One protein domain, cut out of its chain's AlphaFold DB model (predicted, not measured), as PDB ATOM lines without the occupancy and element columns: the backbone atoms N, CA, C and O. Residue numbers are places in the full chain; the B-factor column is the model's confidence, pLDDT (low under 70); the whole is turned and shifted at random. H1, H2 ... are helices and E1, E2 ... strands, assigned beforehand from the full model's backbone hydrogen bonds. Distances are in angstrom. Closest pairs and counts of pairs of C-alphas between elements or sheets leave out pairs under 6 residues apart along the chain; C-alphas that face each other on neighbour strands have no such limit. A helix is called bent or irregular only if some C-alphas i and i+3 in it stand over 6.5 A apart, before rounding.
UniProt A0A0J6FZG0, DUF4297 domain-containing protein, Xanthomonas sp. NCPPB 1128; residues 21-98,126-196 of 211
ATOM      1  N   VAL A  21     125.233 160.427 253.172       61.56
ATOM      2  CA  VAL A  21     126.478 160.464 252.384       61.56
ATOM      3  C   VAL A  21     127.395 161.615 252.802       61.56
ATOM      4  O   VAL A  21     128.595 161.400 252.962       61.56
ATOM      5  N   GLY A  22     126.857 162.812 253.060       62.19
ATOM      6  CA  GLY A  22     127.643 163.940 253.571       62.19
ATOM      7  C   GLY A  22     128.300 163.664 254.932       62.19
ATOM      8  O   GLY A  22     129.462 164.008 255.142       62.19
ATOM      9  N   ARG A  23     127.609 162.968 255.843       61.28
ATOM     10  CA  ARG A  23     128.131 162.603 257.172       61.28
ATOM     11  C   ARG A  23     129.250 161.568 257.078       61.28
ATOM     12  O   ARG A  23     130.289 161.733 257.716       61.28
ATOM     13  N   ASP A  24     129.058 160.548 256.247       69.06
ATOM     14  CA  ASP A  24     130.047 159.488 256.014       69.06
ATOM     15  C   ASP A  24     131.273 160.009 255.241       69.06
ATOM     16  O   ASP A  24     132.404 159.586 255.489       69.06
ATOM     17  N   THR A  25     131.067 160.988 254.357       70.69
ATOM     18  CA  THR A  25     132.126 161.720 253.645       70.69
ATOM     19  C   THR A  25     132.962 162.546 254.624       70.69
ATOM     20  O   THR A  25     134.187 162.427 254.635       70.69
ATOM     21  N   ILE A  26     132.323 163.306 255.522       72.94
ATOM     22  CA  ILE A  26     133.023 164.068 256.570       72.94
ATOM     23  C   ILE A  26     133.788 163.142 257.525       72.94
ATOM     24  O   ILE A  26     134.901 163.470 257.937       72.94
ATOM     25  N   ALA A  27     133.237 161.971 257.858       77.75
ATOM     26  CA  ALA A  27     133.932 160.970 258.664       77.75
ATOM     27  C   ALA A  27     135.175 160.405 257.950       77.75
ATOM     28  O   ALA A  27     136.221 160.262 258.584       77.75
ATOM     29  N   ARG A  28     135.087 160.138 256.638       81.69
ATOM     30  CA  ARG A  28     136.199 159.639 255.811       81.69
ATOM     31  C   ARG A  28     137.354 160.640 255.726       81.69
ATOM     32  O   ARG A  28     138.492 160.269 255.992       81.69
ATOM     33  N   TYR A  29     137.062 161.906 255.430       87.81
ATOM     34  CA  TYR A  29     138.083 162.944 255.220       87.81
ATOM     35  C   TYR A  29     138.450 163.727 256.496       87.81
ATOM     36  O   TYR A  29     139.196 164.703 256.443       87.81
ATOM     37  N   GLN A  30     138.015 163.276 257.681       89.88
ATOM     38  CA  GLN A  30     138.290 163.949 258.959       89.88
ATOM     39  C   GLN A  30     139.794 164.160 259.236       89.88
ATOM     40  O   GLN A  30     140.167 165.158 259.855       89.88
ATOM     41  N   ALA A  31     140.666 163.246 258.797       91.12
ATOM     42  CA  ALA A  31     142.118 163.409 258.936       91.12
ATOM     43  C   ALA A  31     142.665 164.521 258.026       91.12
ATOM     44  O   ALA A  31     143.436 165.361 258.484       91.12
ATOM     45  N   GLN A  32     142.206 164.564 256.771       93.62
ATOM     46  CA  GLN A  32     142.550 165.595 255.793       93.62
ATOM     47  C   GLN A  32     142.098 166.979 256.276       93.62
ATOM     48  O   GLN A  32     142.904 167.904 256.320       93.62
ATOM     49  N   TYR A  33     140.851 167.110 256.745       92.38
ATOM     50  CA  TYR A  33     140.336 168.376 257.276       92.38
ATOM     51  C   TYR A  33     141.094 168.856 258.520       92.38
ATOM     52  O   TYR A  33     141.350 170.050 258.643       92.38
ATOM     53  N   ARG A  34     141.502 167.953 259.426       93.25
ATOM     54  CA  ARG A  34     142.351 168.315 260.577       93.25
ATOM     55  C   ARG A  34     143.729 168.807 260.141       93.25
ATOM     56  O   ARG A  34     144.174 169.840 260.631       93.25
ATOM     57  N   ALA A  35     144.383 168.095 259.224       94.62
ATOM     58  CA  ALA A  35     145.706 168.460 258.729       94.62
ATOM     59  C   ALA A  35     145.684 169.800 257.973       94.62
ATOM     60  O   ALA A  35     146.460 170.697 258.297       94.62
ATOM     61  N   ALA A  36     144.731 169.987 257.055       94.38
ATOM     62  CA  ALA A  36     144.546 171.246 256.339       94.38
ATOM     63  C   ALA A  36     144.177 172.406 257.283       94.38
ATOM     64  O   ALA A  36     144.693 173.507 257.118       94.38
ATOM     65  N   ALA A  37     143.352 172.178 258.312       94.06
ATOM     66  CA  ALA A  37     143.043 173.203 259.312       94.06
ATOM     67  C   ALA A  37     144.272 173.609 260.145       94.06
ATOM     68  O   ALA A  37     144.449 174.794 260.416       94.06
ATOM     69  N   MET A  38     145.145 172.661 260.513       91.75
ATOM     70  CA  MET A  38     146.428 172.971 261.161       91.75
ATOM     71  C   MET A  38     147.368 173.746 260.230       91.75
ATOM     72  O   MET A  38     148.042 174.670 260.678       91.75
ATOM     73  N   GLU A  39     147.377 173.426 258.936       92.75
ATOM     74  CA  GLU A  39     148.146 174.166 257.931       92.75
ATOM     75  C   GLU A  39     147.616 175.601 257.755       92.75
ATOM     76  O   GLU A  39     148.402 176.544 257.696       92.75
ATOM     77  N   CYS A  40     146.293 175.800 257.793       93.06
ATOM     78  CA  CYS A  40     145.667 177.125 257.792       93.06
ATOM     79  C   CYS A  40     146.050 177.987 259.008       93.06
ATOM     80  O   CYS A  40     146.055 179.209 258.890       93.06
ATOM     81  N   LEU A  41     146.415 177.406 260.160       91.19
ATOM     82  CA  LEU A  41     146.909 178.198 261.299       91.19
ATOM     83  C   LEU A  41     148.253 178.879 260.994       91.19
ATOM     84  O   LEU A  41     148.538 179.933 261.559       91.19
ATOM     85  N   LYS A  42     149.051 178.345 260.058       89.00
ATOM     86  CA  LYS A  42     150.309 178.972 259.616       89.00
ATOM     87  C   LYS A  42     150.090 180.272 258.828       89.00
ATOM     88  O   LYS A  42     151.030 181.046 258.719       89.00
ATOM     89  N   LEU A  43     148.868 180.535 258.345       87.31
ATOM     90  CA  LEU A  43     148.465 181.817 257.738       87.31
ATOM     91  C   LEU A  43     148.377 182.964 258.767       87.31
ATOM     92  O   LEU A  43     148.286 184.128 258.384       87.31
ATOM     93  N   LEU A  44     148.328 182.641 260.068       86.56
ATOM     94  CA  LEU A  44     148.275 183.617 261.165       86.56
ATOM     95  C   LEU A  44     149.671 184.007 261.669       86.56
ATOM     96  O   LEU A  44     149.841 185.072 262.265       86.56
ATOM     97  N   ASP A  45     150.665 183.149 261.437       78.69
ATOM     98  CA  ASP A  45     152.071 183.506 261.591       78.69
ATOM     99  C   ASP A  45     152.499 184.392 260.407       78.69
ATOM    100  O   ASP A  45     151.913 184.349 259.328       78.69
ATOM    101  N   ARG A  46     153.569 185.175 260.560       64.44
ATOM    102  CA  ARG A  46     154.180 185.939 259.456       64.44
ATOM    103  C   ARG A  46     155.028 185.058 258.528       64.44
ATOM    104  O   ARG A  46     155.801 185.573 257.716       64.44
ATOM    105  N   GLN A  47     154.903 183.735 258.645       61.03
ATOM    106  CA  GLN A  47     155.429 182.787 257.672       61.03
ATOM    107  C   GLN A  47     154.728 182.991 256.327       61.03
ATOM    108  O   GLN A  47     153.545 183.293 256.254       61.03
ATOM    109  N   SER A  48     155.470 182.818 255.236       74.75
ATOM    110  CA  SER A  48     155.060 183.226 253.883       74.75
ATOM    111  C   SER A  48     153.967 182.354 253.240       74.75
ATOM    112  O   SER A  48     153.799 182.408 252.025       74.75
ATOM    113  N   ILE A  49     153.248 181.524 254.002       88.06
ATOM    114  CA  ILE A  49     152.116 180.743 253.486       88.06
ATOM    115  C   ILE A  49     150.940 181.699 253.278       88.06
ATOM    116  O   ILE A  49     150.606 182.467 254.174       88.06
ATOM    117  N   ASP A  50     150.329 181.674 252.092       89.69
ATOM    118  CA  ASP A  50     149.257 182.605 251.722       89.69
ATOM    119  C   ASP A  50     147.940 181.926 251.320       89.69
ATOM    120  O   ASP A  50     146.895 182.581 251.324       89.69
ATOM    121  N   ARG A  51     147.959 180.623 250.995       93.31
ATOM    122  CA  ARG A  51     146.764 179.826 250.658       93.31
ATOM    123  C   ARG A  51     146.910 178.364 251.073       93.31
ATOM    124  O   ARG A  51     148.011 177.818 251.084       93.31
ATOM    125  N   VAL A  52     145.774 177.715 251.318       94.69
ATOM    126  CA  VAL A  52     145.642 176.255 251.431       94.69
ATOM    127  C   VAL A  52     144.477 175.815 250.540       94.69
ATOM    128  O   VAL A  52     143.424 176.448 250.545       94.69
ATOM    129  N   TYR A  53     144.675 174.749 249.769       95.00
ATOM    130  CA  TYR A  53     143.705 174.167 248.840       95.00
ATOM    131  C   TYR A  53     143.366 172.747 249.309       95.00
ATOM    132  O   TYR A  53     144.274 171.930 249.439       95.00
ATOM    133  N   CYS A  54     142.090 172.444 249.565       92.50
ATOM    134  CA  CYS A  54     141.643 171.184 250.187       92.50
ATOM    135  C   CYS A  54     140.436 170.570 249.442       92.50
ATOM    136  O   CYS A  54     139.497 170.062 250.048       92.50
ATOM    137  N   GLU A  55     140.442 170.683 248.111       83.06
ATOM    138  CA  GLU A  55     139.312 170.320 247.237       83.06
ATOM    139  C   GLU A  55     139.246 168.818 246.906       83.06
ATOM    140  O   GLU A  55     138.168 168.278 246.667       83.06
ATOM    141  N   PHE A  56     140.398 168.141 246.831       82.81
ATOM    142  CA  PHE A  56     140.500 166.789 246.273       82.81
ATOM    143  C   PHE A  56     140.530 165.710 247.359       82.81
ATOM    144  O   PHE A  56     140.924 165.960 248.493       82.81
ATOM    145  N   HIS A  57     140.093 164.493 247.042       85.50
ATOM    146  CA  HIS A  57     140.012 163.414 248.028       85.50
ATOM    147  C   HIS A  57     141.396 162.956 248.488       85.50
ATOM    148  O   HIS A  57     142.219 162.592 247.657       85.50
ATOM    149  N   ASP A  58     141.603 162.886 249.809       88.00
ATOM    150  CA  ASP A  58     142.854 162.439 250.437       88.00
ATOM    151  C   ASP A  58     144.083 163.336 250.138       88.00
ATOM    152  O   ASP A  58     145.216 162.929 250.399       88.00
ATOM    153  N   ASP A  59     143.882 164.566 249.648       91.75
ATOM    154  CA  ASP A  59     144.953 165.492 249.246       91.75
ATOM    155  C   ASP A  59     144.676 166.948 249.650       91.75
ATOM    156  O   ASP A  59     143.560 167.455 249.536       91.75
ATOM    157  N   PHE A  60     145.713 167.670 250.074       95.69
ATOM    158  CA  PHE A  60     145.680 169.129 250.171       95.69
ATOM    159  C   PHE A  60     147.038 169.748 249.825       95.69
ATOM    160  O   PHE A  60     148.077 169.091 249.853       95.69
ATOM    161  N   VAL A  61     147.037 171.033 249.475       96.19
ATOM    162  CA  VAL A  61     148.245 171.768 249.075       96.19
ATOM    163  C   VAL A  61     148.302 173.084 249.835       96.19
ATOM    164  O   VAL A  61     147.342 173.851 249.767       96.19
ATOM    165  N   SER A  62     149.408 173.389 250.520       95.19
ATOM    166  CA  SER A  62     149.672 174.766 250.970       95.19
ATOM    167  C   SER A  62     150.577 175.488 249.984       95.19
ATOM    168  O   SER A  62     151.442 174.888 249.344       95.19
ATOM    169  N   ARG A  63     150.327 176.786 249.812       94.81
ATOM    170  CA  ARG A  63     151.097 177.659 248.934       94.81
ATOM    171  C   ARG A  63     151.799 178.722 249.751       94.81
ATOM    172  O   ARG A  63     151.181 179.412 250.560       94.81
ATOM    173  N   ARG A  64     153.087 178.868 249.479       92.38
ATOM    174  CA  ARG A  64     153.982 179.873 250.023       92.38
ATOM    175  C   ARG A  64     154.317 180.899 248.937       92.38
ATOM    176  O   ARG A  64     154.613 180.533 247.802       92.38
ATOM    177  N   SER A  65     154.272 182.181 249.280       90.12
ATOM    178  CA  SER A  65     154.552 183.301 248.380       90.12
ATOM    179  C   SER A  65     155.757 184.092 248.892       90.12
ATOM    180  O   SER A  65     155.733 184.628 249.999       90.12
ATOM    181  N   VAL A  66     156.841 184.140 248.109       89.62
ATOM    182  CA  VAL A  66     158.099 184.813 248.482       89.62
ATOM    183  C   VAL A  66     158.599 185.619 247.290       89.62
ATOM    184  O   VAL A  66     158.831 185.064 246.222       89.62
ATOM    185  N   GLY A  67     158.736 186.940 247.445       86.69
ATOM    186  CA  GLY A  67     159.217 187.822 246.370       86.69
ATOM    187  C   GLY A  67     158.339 187.852 245.106       86.69
ATOM    188  O   GLY A  67     158.807 188.277 244.059       86.69
ATOM    189  N   GLY A  68     157.090 187.378 245.186       85.88
ATOM    190  CA  GLY A  68     156.194 187.189 244.038       85.88
ATOM    191  C   GLY A  68     156.268 185.798 243.392       85.88
ATOM    192  O   GLY A  68     155.363 185.443 242.643       85.88
ATOM    193  N   ALA A  69     157.277 184.983 243.719       90.69
ATOM    194  CA  ALA A  69     157.320 183.573 243.339       90.69
ATOM    195  C   ALA A  69     156.370 182.733 244.212       90.69
ATOM    196  O   ALA A  69     156.066 183.089 245.357       90.69
ATOM    197  N   HIS A  70     155.897 181.612 243.667       93.88
ATOM    198  CA  HIS A  70     154.986 180.689 244.344       93.88
ATOM    199  C   HIS A  70     155.622 179.311 244.504       93.88
ATOM    200  O   HIS A  70     156.083 178.708 243.538       93.88
ATOM    201  N   PHE A  71     155.575 178.818 245.734       94.19
ATOM    202  CA  PHE A  71     156.094 177.530 246.152       94.19
ATOM    203  C   PHE A  71     154.955 176.714 246.768       94.19
ATOM    204  O   PHE A  71     154.071 177.274 247.417       94.19
ATOM    205  N   TYR A  72     154.951 175.405 246.554       95.44
ATOM    206  CA  TYR A  72     153.852 174.516 246.910       95.44
ATOM    207  C   TYR A  72     154.349 173.361 247.775       95.44
ATOM    208  O   TYR A  72     155.388 172.759 247.495       95.44
ATOM    209  N   ARG A  73     153.572 173.037 248.809       95.38
ATOM    210  CA  ARG A  73     153.749 171.852 249.646       95.38
ATOM    211  C   ARG A  73     152.579 170.912 249.408       95.38
ATOM    212  O   ARG A  73     151.439 171.284 249.687       95.38
ATOM    213  N   PHE A  74     152.854 169.729 248.874       96.25
ATOM    214  CA  PHE A  74     151.834 168.733 248.542       96.25
ATOM    215  C   PHE A  74     151.689 167.734 249.694       96.25
ATOM    216  O   PHE A  74     152.643 167.034 250.036       96.25
ATOM    217  N   PHE A  75     150.501 167.673 250.294       95.75
ATOM    218  CA  PHE A  75     150.184 166.800 251.421       95.75
ATOM    219  C   PHE A  75     149.161 165.754 251.003       95.75
ATOM    220  O   PHE A  75     147.994 166.063 250.768       95.75
ATOM    221  N   GLN A  76     149.590 164.502 250.993       94.62
ATOM    222  CA  GLN A  76     148.755 163.360 250.659       94.62
ATOM    223  C   GLN A  76     148.480 162.576 251.954       94.62
ATOM    224  O   GLN A  76     149.394 162.164 252.674       94.62
ATOM    225  N   VAL A  77     147.203 162.388 252.276       94.44
ATOM    226  CA  VAL A  77     146.714 161.905 253.574       94.44
ATOM    227  C   VAL A  77     146.065 160.533 253.411       94.44
ATOM    228  O   VAL A  77     145.173 160.379 252.587       94.44
ATOM    229  N   LYS A  78     146.434 159.521 254.207       91.69
ATOM    230  CA  LYS A  78     145.691 158.241 254.239       91.69
ATOM    231  C   LYS A  78     145.381 157.767 255.644       91.69
ATOM    232  O   LYS A  78     146.223 157.791 256.545       91.69
ATOM    233  N   THR A  79     144.168 157.250 255.803       91.12
ATOM    234  CA  THR A  79     143.692 156.666 257.056       91.12
ATOM    235  C   THR A  79     143.518 155.157 256.957       91.12
ATOM    236  O   THR A  79     143.009 154.651 255.959       91.12
ATOM    237  N   VAL A  80     143.845 154.447 258.035       89.75
ATOM    238  CA  VAL A  80     143.626 153.007 258.181       89.75
ATOM    239  C   VAL A  80     142.792 152.745 259.435       89.75
ATOM    240  O   VAL A  80     143.146 153.164 260.535       89.75
ATOM    241  N   GLY A  81     141.672 152.031 259.277       86.88
ATOM    242  CA  GLY A  81     140.784 151.668 260.393       86.88
ATOM    243  C   GLY A  81     141.308 150.522 261.270       86.88
ATOM    244  O   GLY A  81     140.831 150.312 262.384       86.88
ATOM    245  N   LYS A  82     142.307 149.765 260.796       90.25
ATOM    246  CA  LYS A  82     142.955 148.697 261.565       90.25
ATOM    247  C   LYS A  82     143.992 149.296 262.521       90.25
ATOM    248  O   LYS A  82     145.086 149.644 262.096       90.25
ATOM    249  N   ARG A  83     143.667 149.309 263.818       80.81
ATOM    250  CA  ARG A  83     144.483 149.869 264.919       80.81
ATOM    251  C   ARG A  83     145.951 149.413 264.960       80.81
ATOM    252  O   ARG A  83     146.803 150.180 265.382       80.81
ATOM    253  N   ASN A  84     146.235 148.190 264.509       88.94
ATOM    254  CA  ASN A  84     147.581 147.609 264.447       88.94
ATOM    255  C   ASN A  84     147.986 147.393 262.974       88.94
ATOM    256  O   ASN A  84     148.239 146.263 262.541       88.94
ATOM    257  N   HIS A  85     147.920 148.453 262.171       92.25
ATOM    258  CA  HIS A  85     148.534 148.517 260.847       92.25
ATOM    259  C   HIS A  85     149.851 149.289 260.952       92.25
ATOM    260  O   HIS A  85     149.904 150.299 261.645       92.25
ATOM    261  N   LEU A  86     150.873 148.799 260.253       93.69
ATOM    262  CA  LEU A  86     152.117 149.513 259.993       93.69
ATOM    263  C   LEU A  86     152.235 149.646 258.476       93.69
ATOM    264  O   LEU A  86     152.125 148.631 257.778       93.69
ATOM    265  N   TRP A  87     152.447 150.861 257.979       94.44
ATOM    266  CA  TRP A  87     152.705 151.079 256.557       94.44
ATOM    267  C   TRP A  87     154.086 150.539 256.197       94.44
ATOM    268  O   TRP A  87     155.087 150.993 256.744       94.44
ATOM    269  N   SER A  88     154.159 149.580 255.272       94.12
ATOM    270  CA  SER A  88     155.435 149.083 254.743       94.12
ATOM    271  C   SER A  88     155.747 149.669 253.367       94.12
ATOM    272  O   SER A  88     154.848 150.120 252.654       94.12
ATOM    273  N   ILE A  89     157.015 149.581 252.950       92.00
ATOM    274  CA  ILE A  89     157.483 149.967 251.606       92.00
ATOM    275  C   ILE A  89     156.588 149.361 250.510       92.00
ATOM    276  O   ILE A  89     156.214 150.042 249.560       92.00
ATOM    277  N   ALA A  90     156.164 148.104 250.675       91.25
ATOM    278  CA  ALA A  90     155.279 147.416 249.738       91.25
ATOM    279  C   ALA A  90     153.874 148.041 249.618       91.25
ATOM    280  O   ALA A  90     153.273 147.985 248.546       91.25
ATOM    281  N   ASP A  91     153.354 148.633 250.695       92.06
ATOM    282  CA  ASP A  91     152.023 149.254 250.714       92.06
ATOM    283  C   ASP A  91     152.065 150.680 250.143       92.06
ATOM    284  O   ASP A  91     151.152 151.084 249.428       92.06
ATOM    285  N   LEU A  92     153.146 151.420 250.420       92.94
ATOM    286  CA  LEU A  92     153.345 152.798 249.958       92.94
ATOM    287  C   LEU A  92     153.766 152.866 248.478       92.94
ATOM    288  O   LEU A  92     153.256 153.706 247.734       92.94
ATOM    289  N   PHE A  93     154.649 151.957 248.046       91.75
ATOM    290  CA  PHE A  93     155.213 151.904 246.689       91.75
ATOM    291  C   PHE A  93     154.586 150.828 245.779       91.75
ATOM    292  O   PHE A  93     155.073 150.580 244.679       91.75
ATOM    293  N   GLY A  94     153.507 150.162 246.210       86.75
ATOM    294  CA  GLY A  94     152.766 149.191 245.384       86.75
ATOM    295  C   GLY A  94     153.551 147.925 244.991       86.75
ATOM    296  O   GLY A  94     153.140 147.186 244.083       86.75
ATOM    297  N   ILE A  95     154.683 147.666 245.652       86.19
ATOM    298  CA  ILE A  95     155.601 146.560 245.352       86.19
ATOM    299  C   ILE A  95     154.958 145.232 245.795       86.19
ATOM    300  O   ILE A  95     154.478 145.117 246.927       86.19
ATOM    301  N   PRO A  96     154.911 144.192 244.940       75.19
ATOM    302  CA  PRO A  96     154.217 142.957 245.275       75.19
ATOM    303  C   PRO A  96     155.007 142.168 246.326       75.19
ATOM    304  O   PRO A  96     156.073 141.625 246.035       75.19
ATOM    305  N   ARG A  97     154.463 142.031 247.543       68.00
ATOM    306  CA  ARG A  97     155.061 141.169 248.579       68.00
ATOM    307  C   ARG A  97     155.197 139.738 248.041       68.00
ATOM    308  O   ARG A  97     154.191 139.073 247.779       68.00
ATOM    309  N   SER A  98     156.434 139.264 247.879       57.34
ATOM    310  CA  SER A  98     156.719 137.963 247.263       57.34
ATOM    311  C   SER A  98     156.004 136.820 247.992       57.34
ATOM    312  O   SER A  98     156.162 136.613 249.202       57.34
ATOM    313  N   SER A 126     161.417 144.379 235.317       53.16
ATOM    314  CA  SER A 126     161.991 145.695 235.657       53.16
ATOM    315  C   SER A 126     161.129 146.868 235.165       53.16
ATOM    316  O   SER A 126     160.829 147.782 235.936       53.16
ATOM    317  N   ASN A 127     160.629 146.815 233.923       59.75
ATOM    318  CA  ASN A 127     159.690 147.817 233.402       59.75
ATOM    319  C   ASN A 127     158.344 147.765 234.157       59.75
ATOM    320  O   ASN A 127     157.716 148.805 234.390       59.75
ATOM    321  N   ASN A 128     157.928 146.578 234.616       80.25
ATOM    322  CA  ASN A 128     156.768 146.409 235.491       80.25
ATOM    323  C   ASN A 128     156.989 147.046 236.876       80.25
ATOM    324  O   ASN A 128     156.111 147.745 237.374       80.25
ATOM    325  N   LEU A 129     158.160 146.859 237.496       85.75
ATOM    326  CA  LEU A 129     158.453 147.416 238.818       85.75
ATOM    327  C   LEU A 129     158.609 148.945 238.785       85.75
ATOM    328  O   LEU A 129     158.002 149.623 239.612       85.75
ATOM    329  N   SER A 130     159.328 149.494 237.800       87.81
ATOM    330  CA  SER A 130     159.482 150.948 237.623       87.81
ATOM    331  C   SER A 130     158.133 151.649 237.432       87.81
ATOM    332  O   SER A 130     157.833 152.614 238.137       87.81
ATOM    333  N   SER A 131     157.282 151.139 236.531       87.38
ATOM    334  CA  SER A 131     155.942 151.707 236.321       87.38
ATOM    335  C   SER A 131     155.088 151.624 237.584       87.38
ATOM    336  O   SER A 131     154.505 152.626 237.976       87.38
ATOM    337  N   ARG A 132     155.092 150.493 238.301       89.19
ATOM    338  CA  ARG A 132     154.356 150.339 239.570       89.19
ATOM    339  C   ARG A 132     154.840 151.254 240.683       89.19
ATOM    340  O   ARG A 132     154.004 151.741 241.436       89.19
ATOM    341  N   ILE A 133     156.146 151.490 240.794       90.56
ATOM    342  CA  ILE A 133     156.707 152.432 241.768       90.56
ATOM    343  C   ILE A 133     156.232 153.849 241.443       90.56
ATOM    344  O   ILE A 133     155.763 154.524 242.353       90.56
ATOM    345  N   ALA A 134     156.238 154.278 240.178       87.88
ATOM    346  CA  ALA A 134     155.731 155.596 239.779       87.88
ATOM    347  C   ALA A 134     154.197 155.732 239.876       87.88
ATOM    348  O   ALA A 134     153.704 156.773 240.301       87.88
ATOM    349  N   ASP A 135     153.437 154.686 239.534       89.25
ATOM    350  CA  ASP A 135     151.973 154.642 239.667       89.25
ATOM    351  C   ASP A 135     151.493 154.429 241.109       89.25
ATOM    352  O   ASP A 135     150.293 154.547 241.384       89.25
ATOM    353  N   SER A 136     152.402 154.110 242.029       91.62
ATOM    354  CA  SER A 136     152.079 153.951 243.438       91.62
ATOM    355  C   SER A 136     151.616 155.257 244.076       91.62
ATOM    356  O   SER A 136     151.772 156.355 243.541       91.62
ATOM    357  N   PHE A 137     151.070 155.115 245.274       88.06
ATOM    358  CA  PHE A 137     150.667 156.216 246.126       88.06
ATOM    359  C   PHE A 137     151.832 157.182 246.421       88.06
ATOM    360  O   PHE A 137     151.729 158.374 246.131       88.06
ATOM    361  N   LEU A 138     152.971 156.674 246.913       91.56
ATOM    362  CA  LEU A 138     154.130 157.528 247.195       91.56
ATOM    363  C   LEU A 138     154.869 157.967 245.924       91.56
ATOM    364  O   LEU A 138     155.425 159.058 245.900       91.56
ATOM    365  N   GLY A 139     154.837 157.171 244.853       92.12
ATOM    366  CA  GLY A 139     155.403 157.544 243.555       92.12
ATOM    367  C   GLY A 139     154.681 158.722 242.912       92.12
ATOM    368  O   GLY A 139     155.329 159.673 242.486       92.12
ATOM    369  N   LYS A 140     153.343 158.714 242.915       90.50
ATOM    370  CA  LYS A 140     152.533 159.837 242.428       90.50
ATOM    371  C   LYS A 140     152.781 161.104 243.234       90.50
ATOM    372  O   LYS A 140     152.935 162.157 242.623       90.50
ATOM    373  N   LEU A 141     152.909 160.991 244.558       92.56
ATOM    374  CA  LEU A 141     153.304 162.093 245.437       92.56
ATOM    375  C   LEU A 141     154.713 162.621 245.098       92.56
ATOM    376  O   LEU A 141     154.874 163.814 244.859       92.56
ATOM    377  N   LEU A 142     155.722 161.748 245.014       91.88
ATOM    378  CA  LEU A 142     157.099 162.120 244.656       91.88
ATOM    379  C   LEU A 142     157.190 162.749 243.260       91.88
ATOM    380  O   LEU A 142     157.974 163.670 243.056       91.88
ATOM    381  N   LEU A 143     156.351 162.333 242.308       90.62
ATOM    382  CA  LEU A 143     156.318 162.878 240.948       90.62
ATOM    383  C   LEU A 143     155.939 164.375 240.904       90.62
ATOM    384  O   LEU A 143     156.167 165.027 239.883       90.62
ATOM    385  N   HIS A 144     155.432 164.958 241.999       89.69
ATOM    386  CA  HIS A 144     155.292 166.412 242.124       89.69
ATOM    387  C   HIS A 144     156.641 167.145 242.147       89.69
ATOM    388  O   HIS A 144     156.732 168.219 241.554       89.69
ATOM    389  N   THR A 145     157.701 166.578 242.736       90.38
ATOM    390  CA  THR A 145     159.032 167.222 242.743       90.38
ATOM    391  C   THR A 145     159.578 167.360 241.320       90.38
ATOM    392  O   THR A 145     160.098 168.406 240.946       90.38
ATOM    393  N   VAL A 146     159.352 166.339 240.488       89.31
ATOM    394  CA  VAL A 146     159.748 166.308 239.074       89.31
ATOM    395  C   VAL A 146     158.875 167.233 238.217       89.31
ATOM    396  O   VAL A 146     159.390 167.949 237.364       89.31
ATOM    397  N   ARG A 147     157.550 167.237 238.428       89.06
ATOM    398  CA  ARG A 147     156.592 168.001 237.602       89.06
ATOM    399  C   ARG A 147     156.541 169.495 237.905       89.06
ATOM    400  O   ARG A 147     156.263 170.273 236.999       89.06
ATOM    401  N   PHE A 148     156.748 169.886 239.161       88.94
ATOM    402  CA  PHE A 148     156.684 171.284 239.601       88.94
ATOM    403  C   PHE A 148     158.074 171.884 239.875       88.94
ATOM    404  O   PHE A 148     158.173 173.093 240.077       88.94
ATOM    405  N   GLY A 149     159.142 171.076 239.847       89.44
ATOM    406  CA  GLY A 149     160.531 171.532 239.944       89.44
ATOM    407  C   GLY A 149     160.782 172.402 241.176       89.44
ATOM    408  O   GLY A 149     160.344 172.075 242.277       89.44
ATOM    409  N   GLU A 150     161.430 173.550 240.975       91.06
ATOM    410  CA  GLU A 150     161.721 174.540 242.026       91.06
ATOM    411  C   GLU A 150     160.465 175.102 242.720       91.06
ATOM    412  O   GLU A 150     160.552 175.598 243.842       91.06
ATOM    413  N   SER A 151     159.281 175.007 242.101       94.12
ATOM    414  CA  SER A 151     158.016 175.374 242.747       94.12
ATOM    415  C   SER A 151     157.501 174.303 243.718       94.12
ATOM    416  O   SER A 151     156.556 174.579 244.454       94.12
ATOM    417  N   CYS A 152     158.084 173.102 243.768       94.50
ATOM    418  CA  CYS A 152     157.785 172.095 244.785       94.50
ATOM    419  C   CYS A 152     158.702 172.278 246.008       94.50
ATOM    420  O   CYS A 152     159.817 171.770 246.038       94.50
ATOM    421  N   GLU A 153     158.221 172.966 247.046       93.06
ATOM    422  CA  GLU A 153     158.976 173.157 248.296       93.06
ATOM    423  C   GLU A 153     159.033 171.874 249.133       93.06
ATOM    424  O   GLU A 153     160.030 171.607 249.797       93.06
ATOM    425  N   GLN A 154     157.949 171.092 249.138       92.94
ATOM    426  CA  GLN A 154     157.843 169.892 249.962       92.94
ATOM    427  C   GLN A 154     156.799 168.918 249.405       92.94
ATOM    428  O   GLN A 154     155.759 169.326 248.886       92.94
ATOM    429  N   VAL A 155     157.036 167.623 249.600       94.69
ATOM    430  CA  VAL A 155     155.996 166.587 249.550       94.69
ATOM    431  C   VAL A 155     155.883 165.940 250.928       94.69
ATOM    432  O   VAL A 155     156.865 165.878 251.669       94.69
ATOM    433  N   SER A 156     154.690 165.522 251.339       94.75
ATOM    434  CA  SER A 156     154.460 165.001 252.691       94.75
ATOM    435  C   SER A 156     153.360 163.950 252.719       94.75
ATOM    436  O   SER A 156     152.244 164.185 252.257       94.75
ATOM    437  N   PHE A 157     153.675 162.796 253.306       94.75
ATOM    438  CA  PHE A 157     152.705 161.751 253.608       94.75
ATOM    439  C   PHE A 157     152.199 161.914 255.043       94.75
ATOM    440  O   PHE A 157     152.996 161.977 255.975       94.75
ATOM    441  N   LEU A 158     150.879 161.968 255.227       94.88
ATOM    442  CA  LEU A 158     150.246 162.083 256.542       94.88
ATOM    443  C   LEU A 158     149.326 160.889 256.808       94.88
ATOM    444  O   LEU A 158     148.545 160.480 255.947       94.88
ATOM    445  N   THR A 159     149.382 160.334 258.019       93.38
ATOM    446  CA  THR A 159     148.617 159.132 258.361       93.38
ATOM    447  C   THR A 159     148.234 159.045 259.842       93.38
ATOM    448  O   THR A 159     148.844 159.676 260.698       93.38
ATOM    449  N   ASN A 160     147.179 158.278 260.144       91.38
ATOM    450  CA  ASN A 160     146.728 157.961 261.505       91.38
ATOM    451  C   ASN A 160     147.325 156.651 262.065       91.38
ATOM    452  O   ASN A 160     146.913 156.221 263.143       91.38
ATOM    453  N   ALA A 161     148.201 155.984 261.311       92.69
ATOM    454  CA  ALA A 161     148.814 154.706 261.658       92.69
ATOM    455  C   ALA A 161     150.329 154.777 261.429       92.69
ATOM    456  O   ALA A 161     150.776 155.416 260.481       92.69
ATOM    457  N   ASN A 162     151.105 154.123 262.291       93.06
ATOM    458  CA  ASN A 162     152.566 154.188 262.267       93.06
ATOM    459  C   ASN A 162     153.157 153.603 260.970       93.06
ATOM    460  O   ASN A 162     152.510 152.830 260.252       93.06
ATOM    461  N   LEU A 163     154.418 153.931 260.697       93.62
ATOM    462  CA  LEU A 163     155.197 153.297 259.639       93.62
ATOM    463  C   LEU A 163     155.878 152.021 260.175       93.62
ATOM    464  O   LEU A 163     155.895 151.760 261.378       93.62
ATOM    465  N   ASN A 164     156.380 151.181 259.272       94.19
ATOM    466  CA  ASN A 164     157.243 150.043 259.595       94.19
ATOM    467  C   ASN A 164     158.707 150.506 259.682       94.19
ATOM    468  O   ASN A 164     159.089 151.405 258.937       94.19
ATOM    469  N   ASP A 165     159.539 149.844 260.489       91.31
ATOM    470  CA  ASP A 165     160.938 150.232 260.748       91.31
ATOM    471  C   ASP A 165     161.770 150.456 259.464       91.31
ATOM    472  O   ASP A 165     162.580 151.375 259.390       91.31
ATOM    473  N   GLU A 166     161.526 149.665 258.409       89.81
ATOM    474  CA  GLU A 166     162.142 149.827 257.077       89.81
ATOM    475  C   GLU A 166     161.834 151.188 256.422       89.81
ATOM    476  O   GLU A 166     162.662 151.728 255.695       89.81
ATOM    477  N   VAL A 167     160.636 151.732 256.649       91.81
ATOM    478  CA  VAL A 167     160.188 153.023 256.105       91.81
ATOM    479  C   VAL A 167     160.766 154.172 256.927       91.81
ATOM    480  O   VAL A 167     161.268 155.126 256.343       91.81
ATOM    481  N   GLU A 168     160.761 154.052 258.259       90.56
ATOM    482  CA  GLU A 168     161.410 155.022 259.155       90.56
ATOM    483  C   GLU A 168     162.915 155.127 258.839       90.56
ATOM    484  O   GLU A 168     163.454 156.225 258.727       90.56
ATOM    485  N   LEU A 169     163.586 153.994 258.581       89.25
ATOM    486  CA  LEU A 169     164.996 153.947 258.177       89.25
ATOM    487  C   LEU A 169     165.253 154.608 256.809       89.25
ATOM    488  O   LEU A 169     166.284 155.256 256.626       89.25
ATOM    489  N   VAL A 170     164.332 154.470 255.848       88.94
ATOM    490  CA  VAL A 170     164.410 155.184 254.560       88.94
ATOM    491  C   VAL A 170     164.176 156.690 254.747       88.94
ATOM    492  O   VAL A 170     164.898 157.476 254.138       88.94
ATOM    493  N   SER A 171     163.244 157.109 255.613       87.19
ATOM    494  CA  SER A 171     163.019 158.533 255.920       87.19
ATOM    495  C   SER A 171     164.236 159.156 256.610       87.19
ATOM    496  O   SER A 171     164.737 160.187 256.169       87.19
ATOM    497  N   ALA A 172     164.796 158.484 257.619       86.75
ATOM    498  CA  ALA A 172     165.993 158.937 258.324       86.75
ATOM    499  C   ALA A 172     167.224 159.049 257.402       86.75
ATOM    500  O   ALA A 172     168.001 159.994 257.532       86.75
ATOM    501  N   ALA A 173     167.385 158.134 256.438       86.38
ATOM    502  CA  ALA A 173     168.456 158.197 255.438       86.38
ATOM    503  C   ALA A 173     168.283 159.346 254.420       86.38
ATOM    504  O   ALA A 173     169.271 159.823 253.861       86.38
ATOM    505  N   LEU A 174     167.046 159.803 254.188       84.12
ATOM    506  CA  LEU A 174     166.745 160.982 253.371       84.12
ATOM    507  C   LEU A 174     166.948 162.291 254.154       84.12
ATOM    508  O   LEU A 174     167.483 163.248 253.601       84.12
ATOM    509  N   GLU A 175     166.558 162.334 255.430       83.06
ATOM    510  CA  GLU A 175     166.659 163.529 256.283       83.06
ATOM    511  C   GLU A 175     168.084 163.797 256.793       83.06
ATOM    512  O   GLU A 175     168.542 164.939 256.773       83.06
ATOM    513  N   GLY A 176     168.800 162.759 257.235       74.75
ATOM    514  CA  GLY A 176     170.177 162.869 257.736       74.75
ATOM    515  C   GLY A 176     171.253 162.875 256.645       74.75
ATOM    516  O   GLY A 176     172.425 163.106 256.941       74.75
ATOM    517  N   GLY A 177     170.869 162.614 255.392       65.25
ATOM    518  CA  GLY A 177     171.788 162.307 254.300       65.25
ATOM    519  C   GLY A 177     172.335 160.874 254.365       65.25
ATOM    520  O   GLY A 177     172.403 160.240 255.421       65.25
ATOM    521  N   ILE A 178     172.742 160.350 253.204       61.09
ATOM    522  CA  ILE A 178     173.154 158.949 253.040       61.09
ATOM    523  C   ILE A 178     174.522 158.720 253.699       61.09
ATOM    524  O   ILE A 178     175.565 158.884 253.070       61.09
ATOM    525  N   SER A 179     174.502 158.342 254.978       58.47
ATOM    526  CA  SER A 179     175.699 157.980 255.750       58.47
ATOM    527  C   SER A 179     176.044 156.489 255.655       58.47
ATOM    528  O   SER A 179     177.208 156.126 255.767       58.47
ATOM    529  N   GLU A 180     175.045 155.637 255.411       65.31
ATOM    530  CA  GLU A 180     175.178 154.179 255.291       65.31
ATOM    531  C   GLU A 180     174.387 153.676 254.068       65.31
ATOM    532  O   GLU A 180     173.370 154.283 253.706       65.31
ATOM    533  N   PRO A 181     174.813 152.581 253.410       71.00
ATOM    534  CA  PRO A 181     174.120 152.040 252.246       71.00
ATOM    535  C   PRO A 181     172.754 151.457 252.635       71.00
ATOM    536  O   PRO A 181     172.647 150.568 253.478       71.00
ATOM    537  N   ASN A 182     171.701 151.938 251.976       82.31
ATOM    538  CA  ASN A 182     170.337 151.442 252.133       82.31
ATOM    539  C   ASN A 182     169.851 150.876 250.789       82.31
ATOM    540  O   ASN A 182     169.513 151.629 249.872       82.31
ATOM    541  N   ASP A 183     169.822 149.547 250.669       86.75
ATOM    542  CA  ASP A 183     169.426 148.832 249.445       86.75
ATOM    543  C   ASP A 183     168.015 149.207 248.970       86.75
ATOM    544  O   ASP A 183     167.761 149.304 247.768       86.75
ATOM    545  N   VAL A 184     167.093 149.455 249.907       87.31
ATOM    546  CA  VAL A 184     165.707 149.826 249.599       87.31
ATOM    547  C   VAL A 184     165.652 151.230 249.006       87.31
ATOM    548  O   VAL A 184     164.996 151.426 247.985       87.31
ATOM    549  N   LEU A 185     166.366 152.194 249.594       87.25
ATOM    550  CA  LEU A 185     166.465 153.554 249.058       87.25
ATOM    551  C   LEU A 185     167.154 153.568 247.683       87.25
ATOM    552  O   LEU A 185     166.687 154.261 246.780       87.25
ATOM    553  N   SER A 186     168.209 152.767 247.498       87.44
ATOM    554  CA  SER A 186     168.900 152.608 246.211       87.44
ATOM    555  C   SER A 186     167.960 152.068 245.126       87.44
ATOM    556  O   SER A 186     167.807 152.694 244.078       87.44
ATOM    557  N   MET A 187     167.258 150.966 245.411       89.50
ATOM    558  CA  MET A 187     166.277 150.340 244.515       89.50
ATOM    559  C   MET A 187     165.120 151.290 244.172       89.50
ATOM    560  O   MET A 187     164.769 151.438 243.000       89.50
ATOM    561  N   LEU A 188     164.557 151.984 245.169       88.75
ATOM    562  CA  LEU A 188     163.501 152.975 244.947       88.75
ATOM    563  C   LEU A 188     163.988 154.123 244.055       88.75
ATOM    564  O   LEU A 188     163.271 154.516 243.137       88.75
ATOM    565  N   SER A 189     165.204 154.623 244.286       87.50
ATOM    566  CA  SER A 189     165.796 155.715 243.504       87.50
ATOM    567  C   SER A 189     166.046 155.306 242.050       87.50
ATOM    568  O   SER A 189     165.676 156.040 241.135       87.50
ATOM    569  N   GLU A 190     166.622 154.123 241.817       87.50
ATOM    570  CA  GLU A 190     166.881 153.596 240.472       87.50
ATOM    571  C   GLU A 190     165.577 153.415 239.678       87.50
ATOM    572  O   GLU A 190     165.433 153.956 238.576       87.50
ATOM    573  N   HIS A 191     164.594 152.714 240.249       88.31
ATOM    574  CA  HIS A 191     163.325 152.448 239.573       88.31
ATOM    575  C   HIS A 191     162.476 153.710 239.374       88.31
ATOM    576  O   HIS A 191     161.871 153.869 238.310       88.31
ATOM    577  N   PHE A 192     162.450 154.632 240.343       86.75
ATOM    578  CA  PHE A 192     161.730 155.899 240.204       86.75
ATOM    579  C   PHE A 192     162.352 156.782 239.113       86.75
ATOM    580  O   PHE A 192     161.631 157.265 238.239       86.75
ATOM    581  N   ASN A 193     163.682 156.918 239.081       85.56
ATOM    582  CA  ASN A 193     164.379 157.670 238.032       85.56
ATOM    583  C   ASN A 193     164.207 157.021 236.645       85.56
ATOM    584  O   ASN A 193     163.994 157.720 235.656       85.56
ATOM    585  N   SER A 194     164.223 155.684 236.568       85.38
ATOM    586  CA  SER A 194     163.975 154.924 235.332       85.38
ATOM    587  C   SER A 194     162.543 155.099 234.797       85.38
ATOM    588  O   SER A 194     162.331 155.123 233.578       85.38
ATOM    589  N   ALA A 195     161.563 155.265 235.694       82.50
ATOM    590  CA  ALA A 195     160.175 155.570 235.354       82.50
ATOM    591  C   ALA A 195     159.952 157.043 234.969       82.50
ATOM    592  O   ALA A 195     159.161 157.323 234.069       82.50
ATOM    593  N   CYS A 196     160.663 157.983 235.601       74.56
ATOM    594  CA  CYS A 196     160.533 159.431 235.392       74.56
ATOM    595  C   CYS A 196     161.166 159.938 234.081       74.56
ATOM    596  O   CYS A 196     161.743 161.025 234.031       74.56
TER     597      CYS A 196
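What this domain is: This is residues 21 to 98 and 126 to 196 of the 211 residues of the protein "DUF4297 domain-containing protein" of Xanthomonas sp. NCPPB 1128 (UniProt A0A0J6FZG0). A twisted sheet of four strands stands between two helices that run along its strands, H2 over one face and H5 over the other, making three layers. Beyond the E4 side of the sheet, H3, H4, H6 and H7 form a loose cluster, while H1 lies off the sheet before H2. The printed part has 149 residues, with seven named helices and four named strands in the chain order H1 H2 E1 E2 E3 H3 H4 H5 E4 H6 H7. The sheet's order is E1, E2, E3, E4, mixed, and the class is mixed, helices and strands. The whole is compact, with a radius of gyration of the C-alphas of 16.7 A, and spans 45 by 42 by 27 A.

Where its parts are: Begin with the sheet: E1 is residues 49 to 53, E2 59 to 66, 23.4 A long, E3 69 to 78, 29.9 A, and E4 152 to 159, 20.9 A. Find C-alpha 69 at (157.320, 183.573, 243.339); from there E3 runs to C-alpha 78 at (145.691, 158.241, 254.239). The helices are H1, residues 21 to 28, H2, 30 to 41, 16.8 A, H3, 89 to 92, H4, 126 to 135, H5, 137 to 151, 20.8 A, H6, 165 to 175, and H7, 183 to 195, 18.2 A. H7 ends at C-alpha 195, (160.175, 155.570, 235.354). H5 is irregular: C-alphas 147 and 150 are 9.4 A apart.

How they stand to each other: E1, E2 and E3 form a meander, each strand the antiparallel neighbour of the one before; E1 and E2 are a hairpin, with N 53 and O 61 at 2.8 A, and so are E2 and E3, with N 64 and O 71 at 2.8 A. E4 is parallel to E3, with N 74 and O 154 at 2.9 A, within hydrogen-bond range like the others. H2 lies over E2 and E3 at a height over the sheet of 7.4 A; its closest C-alphas to E3 are Gln 32 and Val 77, 6.0 A. H5 lies over E4 at a height of 7.9 A, at 10 degrees to it on the local plane; their closest C-alphas are Thr 145 and Cys 152, 5.4 A. H4 and H7 touch, about perpendicular at 86 degrees, closest at the C-alphas of Ser 130 and His 191, 4.6 A. H4 and H5 only just touch, with 3 pairs of C-alphas within 8 A, only at the corner by their link. H3 is close to but not clearly touching H6, with the C-alphas of Ile 89 and Val 167 closest at 6.1 A. H6 is likewise close to but not clearly touching H7, closest at the C-alphas of Val 170 and Leu 185, 6.1 A. H1 and H2 meet only through their link. Every O i to N i+4 pair is within hydrogen-bond range in H1, H2, H4, H6 and H7, against 6 of 11 in H5; H3 is too short for one.

The domain as a whole: The two C-alphas farthest apart are those of Gly 67 and Ser 98, 49.9 A. Residues 99 to 125 are not printed, and C-alphas 98 and 126 stand 14.9 A apart across the cut. Of the links printed whole, none is long. The mean pLDDT of the printed part is 86.7; look for values under 70 at residues 21 to 24, 46 to 47, 97 to 98, 126 to 127 and 177 to 180.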